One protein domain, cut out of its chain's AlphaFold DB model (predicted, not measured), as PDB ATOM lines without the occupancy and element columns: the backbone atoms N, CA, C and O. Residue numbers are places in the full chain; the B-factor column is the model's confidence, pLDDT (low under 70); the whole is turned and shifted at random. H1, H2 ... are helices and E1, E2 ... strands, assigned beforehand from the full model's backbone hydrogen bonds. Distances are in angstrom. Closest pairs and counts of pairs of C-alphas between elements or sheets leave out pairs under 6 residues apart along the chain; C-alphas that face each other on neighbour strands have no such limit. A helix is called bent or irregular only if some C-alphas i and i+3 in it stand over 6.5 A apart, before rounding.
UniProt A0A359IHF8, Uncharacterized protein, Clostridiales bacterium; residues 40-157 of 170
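AT A GLANCE: This is residues 40 to 157 of the 170 residues of an uncharacterized protein of Clostridiales bacterium (UniProt A0A359IHF8). One twisted sheet of six strands forms the middle layer of three, with H1 crossing one face and H2 and H4 covering the other. The small H3 sits at the first-residue end of H1, off the sheet. The printed part has 118 residues, with four named helices and six named strands in the order H1 E1 H2 E2 H3 E3 H4 E4 E5 E6. The sheet, E1 E6 E5 E4 E2 E3, is antiparallel throughout, and the class is mixed, helices and strands. The whole is compact, with a radius of gyration of the C-alphas of 13.4 A, and spans 35 by 28 by 26 A.

IN THESE COORDINATES: Find C-alpha 43 at (2.509, -14.856, 31.718); from there H1 runs 24.1 A to residue 59. Next come E1, residues 65 to 67, and H2, residues 70 to 83, 20.4 A long. E2 is residues 91 to 94, H3 residues 99 to 102 and E3 residues 105 to 108. H4, residues 109 to 126, begins at (18.408, -27.228, 33.576) and is irregular, with C-alphas 114 and 117 7.1 A apart and a kink of 60 degrees near residue 118. E4 is residues 131 to 135, E5 residues 141 to 147, 19.4 A long, and E6 residues 150 to 156, 20.3 A long, ending at (11.754, -35.388, 23.932).

HOW THE PARTS SIT: Start in the sheet at the meander E4 E5 E6, each strand the antiparallel neighbour of the one before, in two hairpins: look for N 133 and O 142 at 2.8 A, and N 143 and O 154 at 2.8 A. Edge strand E1 is the antiparallel neighbour of E6, with N 67 and O 151 within hydrogen-bond range at 2.8 A. E2 is the antiparallel neighbour of E4, with N 93 and O 134 within hydrogen-bond range at 2.8 A, and edge strand E3 is the antiparallel neighbour of E2, with N 92 and O 107 at 2.8 A. E3, H4 and E4 form a split strand-helix-strand unit, two strands running the same way with E2 between them, with a right-handed crossover. H1 is on one face at a height over the sheet of 10.3 A and runs across the strands, at 83 degrees to E2 on the local plane. H2, on the opposite face, runs along E6 at a height of 9.7 A. H4 is on the same face as H2, and their closest C-alphas, Lys 81 and Phe 113, are 6.5 A apart: close but not clearly touching. H1 touches H3 with residues 43 to 47 alone, closest at the C-alphas of Val 43 and Gly 100, 6.2 A. Every O i to N i+4 pair is within hydrogen-bond range in H1, against 7 of 10 in H2 and 10 of 14 in H4; H3 is too short for one.

THE WHOLE: The C-alphas of Asp 42 and Glu 68 are the two farthest apart, 35.6 A. The printed part has no cut, and no link is long. Look at residues 120 to 128 with care: their pLDDT is under 70.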
ATOM      1  N   PHE A  40      11.135 -15.229  36.389       93.81
ATOM      2  CA  PHE A  40       9.827 -15.535  35.814       93.81
ATOM      3  C   PHE A  40       9.773 -15.190  34.327       93.81
ATOM      4  O   PHE A  40      10.304 -14.179  33.860       93.81
ATOM      5  N   ILE A  41       9.135 -16.069  33.564       95.56
ATOM      6  CA  ILE A  41       8.766 -15.830  32.173       95.56
ATOM      7  C   ILE A  41       7.453 -15.057  32.181       95.56
ATOM      8  O   ILE A  41       6.565 -15.377  32.956       95.56
ATOM      9  N   ASP A  42       7.299 -14.090  31.282       96.25
ATOM     10  CA  ASP A  42       6.030 -13.384  31.103       96.25
ATOM     11  C   ASP A  42       4.831 -14.355  31.002       96.25
ATOM     12  O   ASP A  42       4.926 -15.423  30.385       96.25
ATOM     13  N   VAL A  43       3.701 -13.997  31.614       96.12
ATOM     14  CA  VAL A  43       2.509 -14.856  31.718       96.12
ATOM     15  C   VAL A  43       1.953 -15.233  30.344       96.12
ATOM     16  O   VAL A  43       1.559 -16.382  30.124       96.12
ATOM     17  N   ASP A  44       1.945 -14.313  29.381       96.31
ATOM     18  CA  ASP A  44       1.411 -14.596  28.048       96.31
ATOM     19  C   ASP A  44       2.347 -15.515  27.262       96.31
ATOM     20  O   ASP A  44       1.897 -16.417  26.543       96.31
ATOM     21  N   ILE A  45       3.660 -15.340  27.428       95.94
ATOM     22  CA  ILE A  45       4.667 -16.258  26.879       95.94
ATOM     23  C   ILE A  45       4.549 -17.640  27.535       95.94
ATOM     24  O   ILE A  45       4.572 -18.655  26.834       95.94
ATOM     25  N   THR A  46       4.362 -17.686  28.852       96.31
ATOM     26  CA  THR A  46       4.139 -18.909  29.631       96.31
ATOM     27  C   THR A  46       2.947 -19.689  29.087       96.31
ATOM     28  O   THR A  46       3.092 -20.860  28.736       96.31
ATOM     29  N   LYS A  47       1.792 -19.036  28.907       96.06
ATOM     30  CA  LYS A  47       0.585 -19.663  28.343       96.06
ATOM     31  C   LYS A  47       0.834 -20.236  26.948       96.06
ATOM     32  O   LYS A  47       0.444 -21.371  26.671       96.06
ATOM     33  N   LYS A  48       1.525 -19.490  26.076       96.56
ATOM     34  CA  LYS A  48       1.882 -19.952  24.722       96.56
ATOM     35  C   LYS A  48       2.799 -21.176  24.758       96.56
ATOM     36  O   LYS A  48       2.556 -22.133  24.023       96.56
ATOM     37  N   LEU A  49       3.824 -21.169  25.614       96.44
ATOM     38  CA  LEU A  49       4.733 -22.303  25.787       96.44
ATOM     39  C   LEU A  49       4.006 -23.524  26.358       96.44
ATOM     40  O   LEU A  49       4.157 -24.612  25.804       96.44
ATOM     41  N   LYS A  50       3.176 -23.357  27.395       95.75
ATOM     42  CA  LYS A  50       2.374 -24.440  27.990       95.75
ATOM     43  C   LYS A  50       1.465 -25.079  26.945       95.75
ATOM     44  O   LYS A  50       1.526 -26.285  26.729       95.75
ATOM     45  N   HIS A  51       0.709 -24.259  26.213       95.88
ATOM     46  CA  HIS A  51      -0.176 -24.729  25.148       95.88
ATOM     47  C   HIS A  51       0.585 -25.490  24.053       95.88
ATOM     48  O   HIS A  51       0.180 -26.582  23.658       95.88
ATOM     49  N   LYS A  52       1.720 -24.951  23.588       96.56
ATOM     50  CA  LYS A  52       2.577 -25.621  22.599       96.56
ATOM     51  C   LYS A  52       3.084 -26.976  23.109       96.56
ATOM     52  O   LYS A  52       3.137 -27.930  22.336       96.56
ATOM     53  N   SER A  53       3.428 -27.056  24.391       96.06
ATOM     54  CA  SER A  53       3.940 -28.268  25.040       96.06
ATOM     55  C   SER A  53       2.883 -29.364  25.100       96.06
ATOM     56  O   SER A  53       3.121 -30.452  24.588       96.06
ATOM     57  N   TYR A  54       1.688 -29.065  25.613       95.00
ATOM     58  CA  TYR A  54       0.599 -30.047  25.660       95.00
ATOM     59  C   TYR A  54       0.112 -30.449  24.269       95.00
ATOM     60  O   TYR A  54      -0.163 -31.621  24.032       95.00
ATOM     61  N   LYS A  55       0.095 -29.524  23.299       95.69
ATOM     62  CA  LYS A  55      -0.179 -29.880  21.901       95.69
ATOM     63  C   LYS A  55       0.848 -30.880  21.362       95.69
ATOM     64  O   LYS A  55       0.470 -31.810  20.650       95.69
ATOM     65  N   TYR A  56       2.130 -30.694  21.685       93.62
ATOM     66  CA  TYR A  56       3.188 -31.625  21.297       93.62
ATOM     67  C   TYR A  56       2.994 -32.995  21.950       93.62
ATOM     68  O   TYR A  56       3.017 -33.987  21.230       93.62
ATOM     69  N   ILE A  57       2.766 -33.035  23.266       93.31
ATOM     70  CA  ILE A  57       2.556 -34.272  24.036       93.31
ATOM     71  C   ILE A  57       1.362 -35.048  23.478       93.31
ATOM     72  O   ILE A  57       1.505 -36.206  23.112       93.31
ATOM     73  N   PHE A  58       0.222 -34.382  23.285       92.31
ATOM     74  CA  PHE A  58      -0.980 -34.997  22.720       92.31
ATOM     75  C   PHE A  58      -0.747 -35.576  21.315       92.31
ATOM     76  O   PHE A  58      -1.183 -36.683  20.997       92.31
ATOM     77  N   SER A  59      -0.027 -34.835  20.464       91.94
ATOM     78  CA  SER A  59       0.264 -35.262  19.086       91.94
ATOM     79  C   SER A  59       1.305 -36.381  19.001       91.94
ATOM     80  O   SER A  59       1.444 -36.962  17.931       91.94
ATOM     81  N   HIS A  60       2.028 -36.648  20.091       89.00
ATOM     82  CA  HIS A  60       3.104 -37.635  20.170       89.00
ATOM     83  C   HIS A  60       2.943 -38.556  21.388       89.00
ATOM     84  O   HIS A  60       3.927 -38.963  22.015       89.00
ATOM     85  N   HIS A  61       1.697 -38.851  21.765       85.94
ATOM     86  CA  HIS A  61       1.374 -39.678  22.928       85.94
ATOM     87  C   HIS A  61       1.947 -41.101  22.803       85.94
ATOM     88  O   HIS A  61       2.147 -41.786  23.799       85.94
ATOM     89  N   GLU A  62       2.288 -41.548  21.591       85.25
ATOM     90  CA  GLU A  62       3.010 -42.798  21.350       85.25
ATOM     91  C   GLU A  62       4.437 -42.809  21.930       85.25
ATOM     92  O   GLU A  62       5.046 -43.873  22.063       85.25
ATOM     93  N   PHE A  63       4.993 -41.641  22.273       85.44
ATOM     94  CA  PHE A  63       6.270 -41.521  22.980       85.44
ATOM     95  C   PHE A  63       6.114 -41.491  24.502       85.44
ATOM     96  O   PHE A  63       7.123 -41.615  25.208       85.44
ATOM     97  N   SER A  64       4.885 -41.352  25.003       90.81
ATOM     98  CA  SER A  64       4.577 -41.393  26.427       90.81
ATOM     99  C   SER A  64       4.771 -42.808  26.958       90.81
ATOM    100  O   SER A  64       4.320 -43.798  26.381       90.81
ATOM    101  N   LYS A  65       5.476 -42.919  28.082       91.94
ATOM    102  CA  LYS A  65       5.627 -44.176  28.811       91.94
ATOM    103  C   LYS A  65       4.676 -44.176  29.989       91.94
ATOM    104  O   LYS A  65       4.817 -43.331  30.867       91.94
ATOM    105  N   PHE A  66       3.775 -45.148  30.021       92.00
ATOM    106  CA  PHE A  66       3.006 -45.453  31.219       92.00
ATOM    107  C   PHE A  66       3.925 -46.053  32.278       92.00
ATOM    108  O   PHE A  66       4.809 -46.860  31.973       92.00
ATOM    109  N   ILE A  67       3.745 -45.605  33.511       89.88
ATOM    110  CA  ILE A  67       4.560 -45.947  34.664       89.88
ATOM    111  C   ILE A  67       3.612 -46.470  35.744       89.88
ATOM    112  O   ILE A  67       2.620 -45.825  36.068       89.88
ATOM    113  N   GLU A  68       3.915 -47.654  36.275       83.31
ATOM    114  CA  GLU A  68       3.019 -48.375  37.192       83.31
ATOM    115  C   GLU A  68       2.966 -47.743  38.581       83.31
ATOM    116  O   GLU A  68       1.946 -47.808  39.264       83.31
ATOM    117  N   ASP A  69       4.078 -47.152  39.018       85.25
ATOM    118  CA  ASP A  69       4.172 -46.567  40.342       85.25
ATOM    119  C   ASP A  69       5.042 -45.315  40.395       85.25
ATOM    120  O   ASP A  69       5.927 -45.040  39.577       85.25
ATOM    121  N   TYR A  70       4.794 -44.561  41.451       82.56
ATOM    122  CA  TYR A  70       5.443 -43.298  41.705       82.56
ATOM    123  C   TYR A  70       6.968 -43.409  41.918       82.56
ATOM    124  O   TYR A  70       7.733 -42.549  41.475       82.56
ATOM    125  N   ASN A  71       7.461 -44.497  42.519       84.06
ATOM    126  CA  ASN A  71       8.903 -44.689  42.709       84.06
ATOM    127  C   ASN A  71       9.622 -44.833  41.362       84.06
ATOM    128  O   ASN A  71      10.756 -44.368  41.199       84.06
ATOM    129  N   GLN A  72       8.963 -45.448  40.383       87.19
ATOM    130  CA  GLN A  72       9.484 -45.574  39.033       87.19
ATOM    131  C   GLN A  72       9.510 -44.224  38.297       87.19
ATOM    132  O   GLN A  72      10.464 -43.974  37.551       87.19
ATOM    133  N   VAL A  73       8.562 -43.312  38.556       86.94
ATOM    134  CA  VAL A  73       8.631 -41.912  38.084       86.94
ATOM    135  C   VAL A  73       9.908 -41.245  38.594       86.94
ATOM    136  O   VAL A  73      10.703 -40.725  37.806       86.94
ATOM    137  N   ILE A  74      10.152 -41.322  39.905       85.94
ATOM    138  CA  ILE A  74      11.337 -40.731  40.537       85.94
ATOM    139  C   ILE A  74      12.634 -41.325  39.991       85.94
ATOM    140  O   ILE A  74      13.564 -40.587  39.649       85.94
ATOM    141  N   PHE A  75      12.689 -42.648  39.848       87.38
ATOM    142  CA  PHE A  75      13.831 -43.334  39.253       87.38
ATOM    143  C   PHE A  75      14.097 -42.865  37.814       87.38
ATOM    144  O   PHE A  75      15.242 -42.576  37.453       87.38
ATOM    145  N   ASN A  76      13.052 -42.738  36.993       89.12
ATOM    146  CA  ASN A  76      13.173 -42.291  35.606       89.12
ATOM    147  C   ASN A  76      13.661 -40.841  35.509       89.12
ATOM    148  O   ASN A  76      14.597 -40.566  34.754       89.12
ATOM    149  N   LEU A  77      13.099 -39.931  36.307       87.81
ATOM    150  CA  LEU A  77      13.548 -38.538  36.379       87.81
ATOM    151  C   LEU A  77      15.007 -38.424  36.848       87.81
ATOM    152  O   LEU A  77      15.788 -37.668  36.266       87.81
ATOM    153  N   ALA A  78      15.413 -39.207  37.853       86.38
ATOM    154  CA  ALA A  78      16.797 -39.229  38.326       86.38
ATOM    155  C   ALA A  78      17.769 -39.690  37.226       86.38
ATOM    156  O   ALA A  78      18.840 -39.101  37.049       86.38
ATOM    157  N   ASN A  79      17.375 -40.691  36.434       88.88
ATOM    158  CA  ASN A  79      18.164 -41.188  35.309       88.88
ATOM    159  C   ASN A  79      18.258 -40.195  34.143       88.88
ATOM    160  O   ASN A  79      19.218 -40.258  33.374       88.88
ATOM    161  N   LEU A  80      17.313 -39.259  33.998       89.06
ATOM    162  CA  LEU A  80      17.415 -38.225  32.966       89.06
ATOM    163  C   LEU A  80      18.605 -37.299  33.186       89.06
ATOM    164  O   LEU A  80      19.203 -36.864  32.208       89.06
ATOM    165  N   LYS A  81      19.008 -37.057  34.439       87.06
ATOM    166  CA  LYS A  81      20.120 -36.153  34.763       87.06
ATOM    167  C   LYS A  81      21.401 -36.488  33.995       87.06
ATOM    168  O   LYS A  81      22.062 -35.586  33.484       87.06
ATOM    169  N   SER A  82      21.751 -37.773  33.901       86.38
ATOM    170  CA  SER A  82      22.942 -38.220  33.164       86.38
ATOM    171  C   SER A  82      22.758 -38.097  31.648       86.38
ATOM    172  O   SER A  82      23.695 -37.721  30.945       86.38
ATOM    173  N   LYS A  83      21.541 -38.338  31.151       88.25
ATOM    174  CA  LYS A  83      21.182 -38.264  29.727       88.25
ATOM    175  C   LYS A  83      21.089 -36.833  29.194       88.25
ATOM    176  O   LYS A  83      21.266 -36.611  28.002       88.25
ATOM    177  N   THR A  84      20.848 -35.856  30.065       88.56
ATOM    178  CA  THR A  84      20.722 -34.434  29.714       88.56
ATOM    179  C   THR A  84      21.987 -33.623  30.001       88.56
ATOM    180  O   THR A  84      21.925 -32.398  30.096       88.56
ATOM    181  N   ASN A  85      23.150 -34.262  30.171       87.31
ATOM    182  CA  ASN A  85      24.378 -33.565  30.571       87.31
ATOM    183  C   ASN A  85      24.807 -32.473  29.566       87.31
ATOM    184  O   ASN A  85      25.236 -31.389  29.955       87.31
ATOM    185  N   ASN A  86      24.610 -32.706  28.267       89.62
ATOM    186  CA  ASN A  86      24.853 -31.718  27.207       89.62
ATOM    187  C   ASN A  86      23.829 -30.564  27.189       89.62
ATOM    188  O   ASN A  86      24.049 -29.554  26.521       89.62
ATOM    189  N   LEU A  87      22.713 -30.701  27.907       91.00
ATOM    190  CA  LEU A  87      21.638 -29.711  27.993       91.00
ATOM    191  C   LEU A  87      21.694 -28.897  29.293       91.00
ATOM    192  O   LEU A  87      20.892 -27.986  29.474       91.00
ATOM    193  N   ILE A  88      22.641 -29.180  30.192       92.00
ATOM    194  CA  ILE A  88      22.658 -28.658  31.566       92.00
ATOM    195  C   ILE A  88      22.704 -27.119  31.652       92.00
ATOM    196  O   ILE A  88      22.196 -26.528  32.604       92.00
ATOM    197  N   ASN A  89      23.271 -26.462  30.636       93.50
ATOM    198  CA  ASN A  89      23.360 -25.003  30.545       93.50
ATOM    199  C   ASN A  89      22.159 -24.354  29.843       93.50
ATOM    200  O   ASN A  89      22.079 -23.127  29.814       93.50
ATOM    201  N   ARG A  90      21.240 -25.143  29.269       93.62
ATOM    202  CA  ARG A  90      20.052 -24.611  28.599       93.62
ATOM    203  C   ARG A  90      19.078 -24.048  29.617       93.62
ATOM    204  O   ARG A  90      18.897 -24.605  30.701       93.62
ATOM    205  N   GLU A  91      18.444 -22.953  29.233       95.62
ATOM    206  CA  GLU A  91      17.343 -22.379  29.987       95.62
ATOM    207  C   GLU A  91      16.061 -23.147  29.702       95.62
ATOM    208  O   GLU A  91      15.747 -23.483  28.554       95.62
ATOM    209  N   VAL A  92      15.337 -23.427  30.774       96.31
ATOM    210  CA  VAL A  92      14.068 -24.130  30.775       96.31
ATOM    211  C   VAL A  92      13.022 -23.288  31.490       96.31
ATOM    212  O   VAL A  92      13.337 -22.566  32.436       96.31
ATOM    213  N   ALA A  93      11.792 -23.396  31.006       96.62
ATOM    214  CA  ALA A  93      10.578 -23.043  31.709       96.62
ATOM    215  C   ALA A  93      10.169 -24.233  32.580       96.62
ATOM    216  O   ALA A  93      10.076 -25.356  32.079       96.62
ATOM    217  N   ILE A  94       9.935 -23.984  33.860       93.62
ATOM    218  CA  ILE A  94       9.367 -24.941  34.804       93.62
ATOM    219  C   ILE A  94       7.977 -24.447  35.154       93.62
ATOM    220  O   ILE A  94       7.823 -23.354  35.706       93.62
ATOM    221  N   PHE A  95       6.981 -25.243  34.794       92.00
ATOM    222  CA  PHE A  95       5.585 -24.929  35.045       92.00
ATOM    223  C   PHE A  95       5.187 -25.418  36.440       92.00
ATOM    224  O   PHE A  95       5.740 -26.391  36.953       92.00
ATOM    225  N   HIS A  96       4.266 -24.689  37.055       86.38
ATOM    226  CA  HIS A  96       3.765 -24.897  38.411       86.38
ATOM    227  C   HIS A  96       2.325 -24.377  38.495       86.38
ATOM    228  O   HIS A  96       1.855 -23.731  37.560       86.38
ATOM    229  N   ASP A  97       1.643 -24.595  39.616       82.31
ATOM    230  CA  ASP A  97       0.198 -24.332  39.730       82.31
ATOM    231  C   ASP A  97      -0.177 -22.849  39.570       82.31
ATOM    232  O   ASP A  97      -1.227 -22.514  39.027       82.31
ATOM    233  N   TYR A  98       0.723 -21.952  39.976       84.12
ATOM    234  CA  TYR A  98       0.556 -20.493  39.877       84.12
ATOM    235  C   TYR A  98       1.133 -19.866  38.596       84.12
ATOM    236  O   TYR A  98       1.283 -18.646  38.512       84.12
ATOM    237  N   ASP A  99       1.498 -20.662  37.590       86.00
ATOM    238  CA  ASP A  99       2.119 -20.160  36.357       86.00
ATOM    239  C   ASP A  99       1.186 -19.252  35.532       86.00
ATOM    240  O   ASP A  99       1.646 -18.400  34.772       86.00
ATOM    241  N   GLY A 100      -0.130 -19.388  35.709       86.25
ATOM    242  CA  GLY A 100      -1.137 -18.506  35.117       86.25
ATOM    243  C   GLY A 100      -1.144 -17.080  35.683       86.25
ATOM    244  O   GLY A 100      -1.623 -16.176  34.996       86.25
ATOM    245  N   GLU A 101      -0.607 -16.888  36.892       88.19
ATOM    246  CA  GLU A 101      -0.526 -15.600  37.598       88.19
ATOM    247  C   GLU A 101       0.894 -15.029  37.588       88.19
ATOM    248  O   GLU A 101       1.088 -13.853  37.291       88.19
ATOM    249  N   LEU A 102       1.884 -15.867  37.904       87.88
ATOM    250  CA  LEU A 102       3.286 -15.469  38.051       87.88
ATOM    251  C   LEU A 102       4.107 -15.667  36.774       87.88
ATOM    252  O   LEU A 102       5.166 -15.061  36.623       87.88
ATOM    253  N   GLY A 103       3.634 -16.524  35.870       93.06
ATOM    254  CA  GLY A 103       4.440 -17.066  34.787       93.06
ATOM    255  C   GLY A 103       5.273 -18.269  35.229       93.06
ATOM    256  O   GLY A 103       5.419 -18.540  36.416       93.06
ATOM    257  N   ALA A 104       5.816 -19.016  34.270       94.50
ATOM    258  CA  ALA A 104       6.678 -20.159  34.556       94.50
ATOM    259  C   ALA A 104       8.057 -19.699  35.039       94.50
ATOM    260  O   ALA A 104       8.565 -18.651  34.630       94.50
ATOM    261  N   ILE A 105       8.716 -20.536  35.839       93.94
ATOM    262  CA  ILE A 105      10.060 -20.234  36.324       93.94
ATOM    263  C   ILE A 105      11.076 -20.511  35.219       93.94
ATOM    264  O   ILE A 105      11.224 -21.638  34.742       93.94
ATOM    265  N   ARG A 106      11.840 -19.487  34.858       95.25
ATOM    266  CA  ARG A 106      13.047 -19.566  34.048       95.25
ATOM    267  C   ARG A 106      14.220 -20.000  34.916       95.25
ATOM    268  O   ARG A 106      14.631 -19.301  35.837       95.25
ATOM    269  N   MET A 107      14.851 -21.118  34.574       93.62
ATOM    270  CA  MET A 107      16.143 -21.477  35.162       93.62
ATOM    271  C   MET A 107      16.995 -22.336  34.237       93.62
ATOM    272  O   MET A 107      16.517 -22.886  33.254       93.62
ATOM    273  N   ARG A 108      18.284 -22.486  34.555       94.69
ATOM    274  CA  ARG A 108      19.134 -23.469  33.869       94.69
ATOM    275  C   ARG A 108      18.739 -24.887  34.275       94.69
ATOM    276  O   ARG A 108      18.555 -25.151  35.463       94.69
ATOM    277  N   LEU A 109      18.728 -25.819  33.323       93.00
ATOM    278  CA  LEU A 109      18.408 -27.228  33.576       93.00
ATOM    279  C   LEU A 109      19.312 -27.860  34.654       93.00
ATOM    280  O   LEU A 109      18.859 -28.640  35.487       93.00
ATOM    281  N   GLY A 110      20.587 -27.476  34.705       92.56
ATOM    282  CA  GLY A 110      21.504 -27.895  35.765       92.56
ATOM    283  C   GLY A 110      21.107 -27.424  37.154       92.56
ATOM    284  O   GLY A 110      21.253 -28.177  38.115       92.56
ATOM    285  N   LYS A 111      20.567 -26.203  37.256       91.12
ATOM    286  CA  LYS A 111      20.044 -25.671  38.517       91.12
ATOM    287  C   LYS A 111      18.845 -26.505  38.965       91.12
ATOM    288  O   LYS A 111      18.856 -26.964  40.103       91.12
ATOM    289  N   PHE A 112      17.914 -26.818  38.060       90.06
ATOM    290  CA  PHE A 112      16.818 -27.752  38.339       90.06
ATOM    291  C   PHE A 112      17.335 -29.092  38.885       90.06
ATOM    292  O   PHE A 112      16.988 -29.471  39.997       90.06
ATOM    293  N   PHE A 113      18.261 -29.765  38.190       89.44
ATOM    294  CA  PHE A 113      18.808 -31.052  38.648       89.44
ATOM    295  C   PHE A 113      19.653 -30.985  39.930       89.44
ATOM    296  O   PHE A 113      19.931 -32.024  40.539       89.44
ATOM    297  N   SER A 114      20.116 -29.796  40.326       88.44
ATOM    298  CA  SER A 114      20.772 -29.571  41.620       88.44
ATOM    299  C   SER A 114      19.765 -29.401  42.759       88.44
ATOM    300  O   SER A 114      20.040 -29.812  43.882       88.44
ATOM    301  N   LEU A 115      18.587 -28.849  42.452       85.12
ATOM    302  CA  LEU A 115      17.461 -28.728  43.375       85.12
ATOM    303  C   LEU A 115      16.606 -29.997  43.405       85.12
ATOM    304  O   LEU A 115      15.853 -30.184  44.353       85.12
ATOM    305  N   PHE A 116      16.757 -30.875  42.409       81.88
ATOM    306  CA  PHE A 116      15.901 -32.037  42.211       81.88
ATOM    307  C   PHE A 116      15.792 -32.925  43.446       81.88
ATOM    308  O   PHE A 116      14.697 -33.357  43.741       81.88
ATOM    309  N   SER A 117      16.854 -33.135  44.232       76.25
ATOM    310  CA  SER A 117      16.734 -33.917  45.474       76.25
ATOM    311  C   SER A 117      15.789 -33.281  46.500       76.25
ATOM    312  O   SER A 117      15.061 -33.994  47.167       76.25
ATOM    313  N   LYS A 118      15.768 -31.948  46.604       76.62
ATOM    314  CA  LYS A 118      14.844 -31.225  47.492       76.62
ATOM    315  C   LYS A 118      13.431 -31.159  46.921       76.62
ATOM    316  O   LYS A 118      12.468 -31.117  47.670       76.62
ATOM    317  N   ILE A 119      13.333 -31.109  45.593       71.94
ATOM    318  CA  ILE A 119      12.060 -31.227  44.887       71.94
ATOM    319  C   ILE A 119      11.494 -32.626  45.158       71.94
ATOM    320  O   ILE A 119      10.363 -32.722  45.602       71.94
ATOM    321  N   LEU A 120      12.296 -33.689  45.018       68.62
ATOM    322  CA  LEU A 120      11.928 -35.065  45.357       68.62
ATOM    323  C   LEU A 120      11.425 -35.199  46.788       68.62
ATOM    324  O   LEU A 120      10.416 -35.854  46.963       68.62
ATOM    325  N   ASP A 121      12.049 -34.553  47.774       65.88
ATOM    326  CA  ASP A 121      11.564 -34.592  49.165       65.88
ATOM    327  C   ASP A 121      10.116 -34.076  49.320       65.88
ATOM    328  O   ASP A 121       9.461 -34.371  50.314       65.88
ATOM    329  N   VAL A 122       9.620 -33.297  48.354       59.38
ATOM    330  CA  VAL A 122       8.244 -32.777  48.319       59.38
ATOM    331  C   VAL A 122       7.363 -33.541  47.342       59.38
ATOM    332  O   VAL A 122       6.202 -33.816  47.644       59.38
ATOM    333  N   LEU A 123       7.916 -33.956  46.205       59.06
ATOM    334  CA  LEU A 123       7.196 -34.821  45.286       59.06
ATOM    335  C   LEU A 123       6.899 -36.188  45.956       59.06
ATOM    336  O   LEU A 123       5.819 -36.729  45.765       59.06
ATOM    337  N   ASP A 124       7.821 -36.735  46.765       52.75
ATOM    338  CA  ASP A 124       7.685 -37.976  47.566       52.75
ATOM    339  C   ASP A 124       6.513 -37.936  48.558       52.75
ATOM    340  O   ASP A 124       6.039 -38.978  49.003       52.75
ATOM    341  N   SER A 125       6.008 -36.741  48.871       53.16
ATOM    342  CA  SER A 125       4.797 -36.576  49.668       53.16
ATOM    343  C   SER A 125       3.525 -36.378  48.838       53.16
ATOM    344  O   SER A 125       2.502 -36.935  49.221       53.16
ATOM    345  N   GLU A 126       3.545 -35.592  47.753       54.00
ATOM    346  CA  GLU A 126       2.311 -35.017  47.177       54.00
ATOM    347  C   GLU A 126       2.461 -34.570  45.706       54.00
ATOM    348  O   GLU A 126       2.208 -33.415  45.359       54.00
ATOM    349  N   LEU A 127       2.875 -35.452  44.790       56.00
ATOM    350  CA  LEU A 127       2.751 -35.136  43.359       56.00
ATOM    351  C   LEU A 127       1.272 -35.250  42.938       56.00
ATOM    352  O   LEU A 127       0.810 -36.297  42.496       56.00
ATOM    353  N   HIS A 128       0.512 -34.170  43.133       64.25
ATOM    354  CA  HIS A 128      -0.895 -34.051  42.724       64.25
ATOM    355  C   HIS A 128      -1.082 -33.353  41.369       64.25
ATOM    356  O   HIS A 128      -2.213 -33.202  40.905       64.25
ATOM    357  N   HIS A 129       0.012 -32.913  40.747       74.69
ATOM    358  CA  HIS A 129       0.001 -32.063  39.560       74.69
ATOM    359  C   HIS A 129       1.048 -32.520  38.550       74.69
ATOM    360  O   HIS A 129       2.036 -33.160  38.909       74.69
ATOM    361  N   ASP A 130       0.860 -32.162  37.286       85.88
ATOM    362  CA  ASP A 130       1.826 -32.486  36.244       85.88
ATOM    363  C   ASP A 130       3.168 -31.784  36.490       85.88
ATOM    364  O   ASP A 130       3.231 -30.579  36.747       85.88
ATOM    365  N   LEU A 131       4.272 -32.506  36.302       89.12
ATOM    366  CA  LEU A 131       5.586 -31.881  36.181       89.12
ATOM    367  C   LEU A 131       5.853 -31.586  34.710       89.12
ATOM    368  O   LEU A 131       6.125 -32.505  33.941       89.12
ATOM    369  N   LEU A 132       5.871 -30.310  34.326       93.50
ATOM    370  CA  LEU A 132       6.242 -29.890  32.974       93.50
ATOM    371  C   LEU A 132       7.493 -29.001  32.998       93.50
ATOM    372  O   LEU A 132       7.546 -27.967  33.664       93.50
ATOM    373  N   ILE A 133       8.511 -29.406  32.238       94.88
ATOM    374  CA  ILE A 133       9.782 -28.693  32.073       94.88
ATOM    375  C   ILE A 133      10.111 -28.636  30.592       94.88
ATOM    376  O   ILE A 133      10.230 -29.670  29.941       94.88
ATOM    377  N   VAL A 134      10.311 -27.439  30.048       96.81
ATOM    378  CA  VAL A 134      10.511 -27.264  28.605       96.81
ATOM    379  C   VAL A 134      11.625 -26.270  28.348       96.81
ATOM    380  O   VAL A 134      11.644 -25.188  28.919       96.81
ATOM    381  N   SER A 135      12.578 -26.613  27.483       95.69
ATOM    382  CA  SER A 135      13.595 -25.644  27.050       95.69
ATOM    383  C   SER A 135      12.944 -24.435  26.380       95.69
ATOM    384  O   SER A 135      11.992 -24.591  25.621       95.69
ATOM    385  N   LEU A 136      13.475 -23.230  26.601       94.56
ATOM    386  CA  LEU A 136      12.891 -22.015  26.010       94.56
ATOM    387  C   LEU A 136      12.912 -22.025  24.471       94.56
ATOM    388  O   LEU A 136      12.055 -21.425  23.833       94.56
ATOM    389  N   SER A 137      13.855 -22.754  23.868       93.25
ATOM    390  CA  SER A 137      13.913 -23.004  22.421       93.25
ATOM    391  C   SER A 137      13.012 -24.154  21.953       93.25
ATOM    392  O   SER A 137      13.022 -24.497  20.774       93.25
ATOM    393  N   PHE A 138      12.275 -24.798  22.861       93.75
ATOM    394  CA  PHE A 138      11.419 -25.969  22.632       93.75
ATOM    395  C   PHE A 138      12.142 -27.246  22.145       93.75
ATOM    396  O   PHE A 138      11.532 -28.285  21.919       93.75
ATOM    397  N   SER A 139      13.469 -27.208  22.057       91.44
ATOM    398  CA  SER A 139      14.354 -28.314  21.656       91.44
ATOM    399  C   SER A 139      14.429 -29.503  22.625       91.44
ATOM    400  O   SER A 139      15.253 -30.387  22.458       91.44
ATOM    401  N   PHE A 140      13.680 -29.486  23.714       92.38
ATOM    402  CA  PHE A 140      13.734 -30.485  24.776       92.38
ATOM    403  C   PHE A 140      12.587 -30.214  25.732       92.38
ATOM    404  O   PHE A 140      12.290 -29.041  26.004       92.38
ATOM    405  N   GLY A 141      12.037 -31.282  26.293       94.69
ATOM    406  CA  GLY A 141      11.198 -31.190  27.467       94.69
ATOM    407  C   GLY A 141      10.937 -32.530  28.132       94.69
ATOM    408  O   GLY A 141      11.239 -33.604  27.604       94.69
ATOM    409  N   ILE A 142      10.421 -32.411  29.345       94.06
ATOM    410  CA  ILE A 142      10.021 -33.480  30.244       94.06
ATOM    411  C   ILE A 142       8.604 -33.139  30.679       94.06
ATOM    412  O   ILE A 142       8.365 -32.039  31.176       94.06
ATOM    413  N   CYS A 143       7.695 -34.083  30.512       93.94
ATOM    414  CA  CYS A 143       6.379 -34.041  31.110       93.94
ATOM    415  C   CYS A 143       6.163 -35.323  31.908       93.94
ATOM    416  O   CYS A 143       6.460 -36.412  31.412       93.94
ATOM    417  N   VAL A 144       5.697 -35.181  33.142       91.44
ATOM    418  CA  VAL A 144       5.113 -36.261  33.930       91.44
ATOM    419  C   VAL A 144       3.665 -35.876  34.166       91.44
ATOM    420  O   VAL A 144       3.422 -34.856  34.807       91.44
ATOM    421  N   GLU A 145       2.747 -36.663  33.627       89.56
ATOM    422  CA  GLU A 145       1.307 -36.501  33.808       89.56
ATOM    423  C   GLU A 145       0.847 -37.421  34.932       89.56
ATOM    424  O   GLU A 145       1.277 -38.581  35.002       89.56
ATOM    425  N   ILE A 146       0.003 -36.894  35.816       84.88
ATOM    426  CA  ILE A 146      -0.516 -37.634  36.969       84.88
ATOM    427  C   ILE A 146      -2.037 -37.608  36.932       84.88
ATOM    428  O   ILE A 146      -2.667 -36.601  37.249       84.88
ATOM    429  N   GLU A 147      -2.630 -38.748  36.585       79.44
ATOM    430  CA  GLU A 147      -4.076 -38.926  36.503       79.44
ATOM    431  C   GLU A 147      -4.528 -39.980  37.522       79.44
ATOM    432  O   GLU A 147      -4.573 -41.182  37.267       79.44
ATOM    433  N   GLY A 148      -4.857 -39.534  38.737       74.19
ATOM    434  CA  GLY A 148      -5.263 -40.433  39.817       74.19
ATOM    435  C   GLY A 148      -4.105 -41.306  40.310       74.19
ATOM    436  O   GLY A 148      -3.256 -40.826  41.053       74.19
ATOM    437  N   LEU A 149      -4.109 -42.592  39.946       70.19
ATOM    438  CA  LEU A 149      -3.014 -43.534  40.238       70.19
ATOM    439  C   LEU A 149      -2.180 -43.869  38.995       70.19
ATOM    440  O   LEU A 149      -1.222 -44.633  39.109       70.19
ATOM    441  N   ASP A 150      -2.539 -43.311  37.839       83.12
ATOM    442  CA  ASP A 150      -1.846 -43.544  36.583       83.12
ATOM    443  C   ASP A 150      -0.793 -42.458  36.361       83.12
ATOM    444  O   ASP A 150      -1.058 -41.256  36.480       83.12
ATOM    445  N   TYR A 151       0.420 -42.896  36.025       89.31
ATOM    446  CA  TYR A 151       1.542 -42.014  35.741       89.31
ATOM    447  C   TYR A 151       1.954 -42.177  34.285       89.31
ATOM    448  O   TYR A 151       2.215 -43.282  33.805       89.31
ATOM    449  N   SER A 152       2.070 -41.059  33.585       92.12
ATOM    450  CA  SER A 152       2.592 -40.998  32.223       92.12
ATOM    451  C   SER A 152       3.850 -40.137  32.221       92.12
ATOM    452  O   SER A 152       3.944 -39.140  32.932       92.12
ATOM    453  N   MET A 153       4.857 -40.524  31.441       93.12
ATOM    454  CA  MET A 153       6.052 -39.710  31.252       93.12
ATOM    455  C   MET A 153       6.396 -39.561  29.778       93.12
ATOM    456  O   MET A 153       6.720 -40.536  29.094       93.12
ATOM    457  N   THR A 154       6.433 -38.313  29.324       94.44
ATOM    458  CA  THR A 154       6.816 -37.922  27.968       94.44
ATOM    459  C   THR A 154       8.135 -37.165  28.011       94.44
ATOM    460  O   THR A 154       8.279 -36.170  28.718       94.44
ATOM    461  N   VAL A 155       9.127 -37.617  27.243       93.50
ATOM    462  CA  VAL A 155      10.440 -36.960  27.155       93.50
ATOM    463  C   VAL A 155      10.836 -36.832  25.695       93.50
ATOM    464  O   VAL A 155      10.803 -37.814  24.954       93.50
ATOM    465  N   TRP A 156      11.265 -35.640  25.287       92.50
ATOM    466  CA  TRP A 156      11.754 -35.388  23.932       92.50
ATOM    467  C   TRP A 156      13.040 -34.568  23.942       92.50
ATOM    468  O   TRP A 156      13.349 -33.874  24.910       92.50
ATOM    469  N   GLY A 157      13.811 -34.654  22.857       88.62
ATOM    470  CA  GLY A 157      15.094 -33.950  22.734       88.62
ATOM    471  C   GLY A 157      16.195 -34.472  23.667       88.62
ATOM    472  O   GLY A 157      17.204 -33.795  23.861       88.62
TER     473      GLY A 157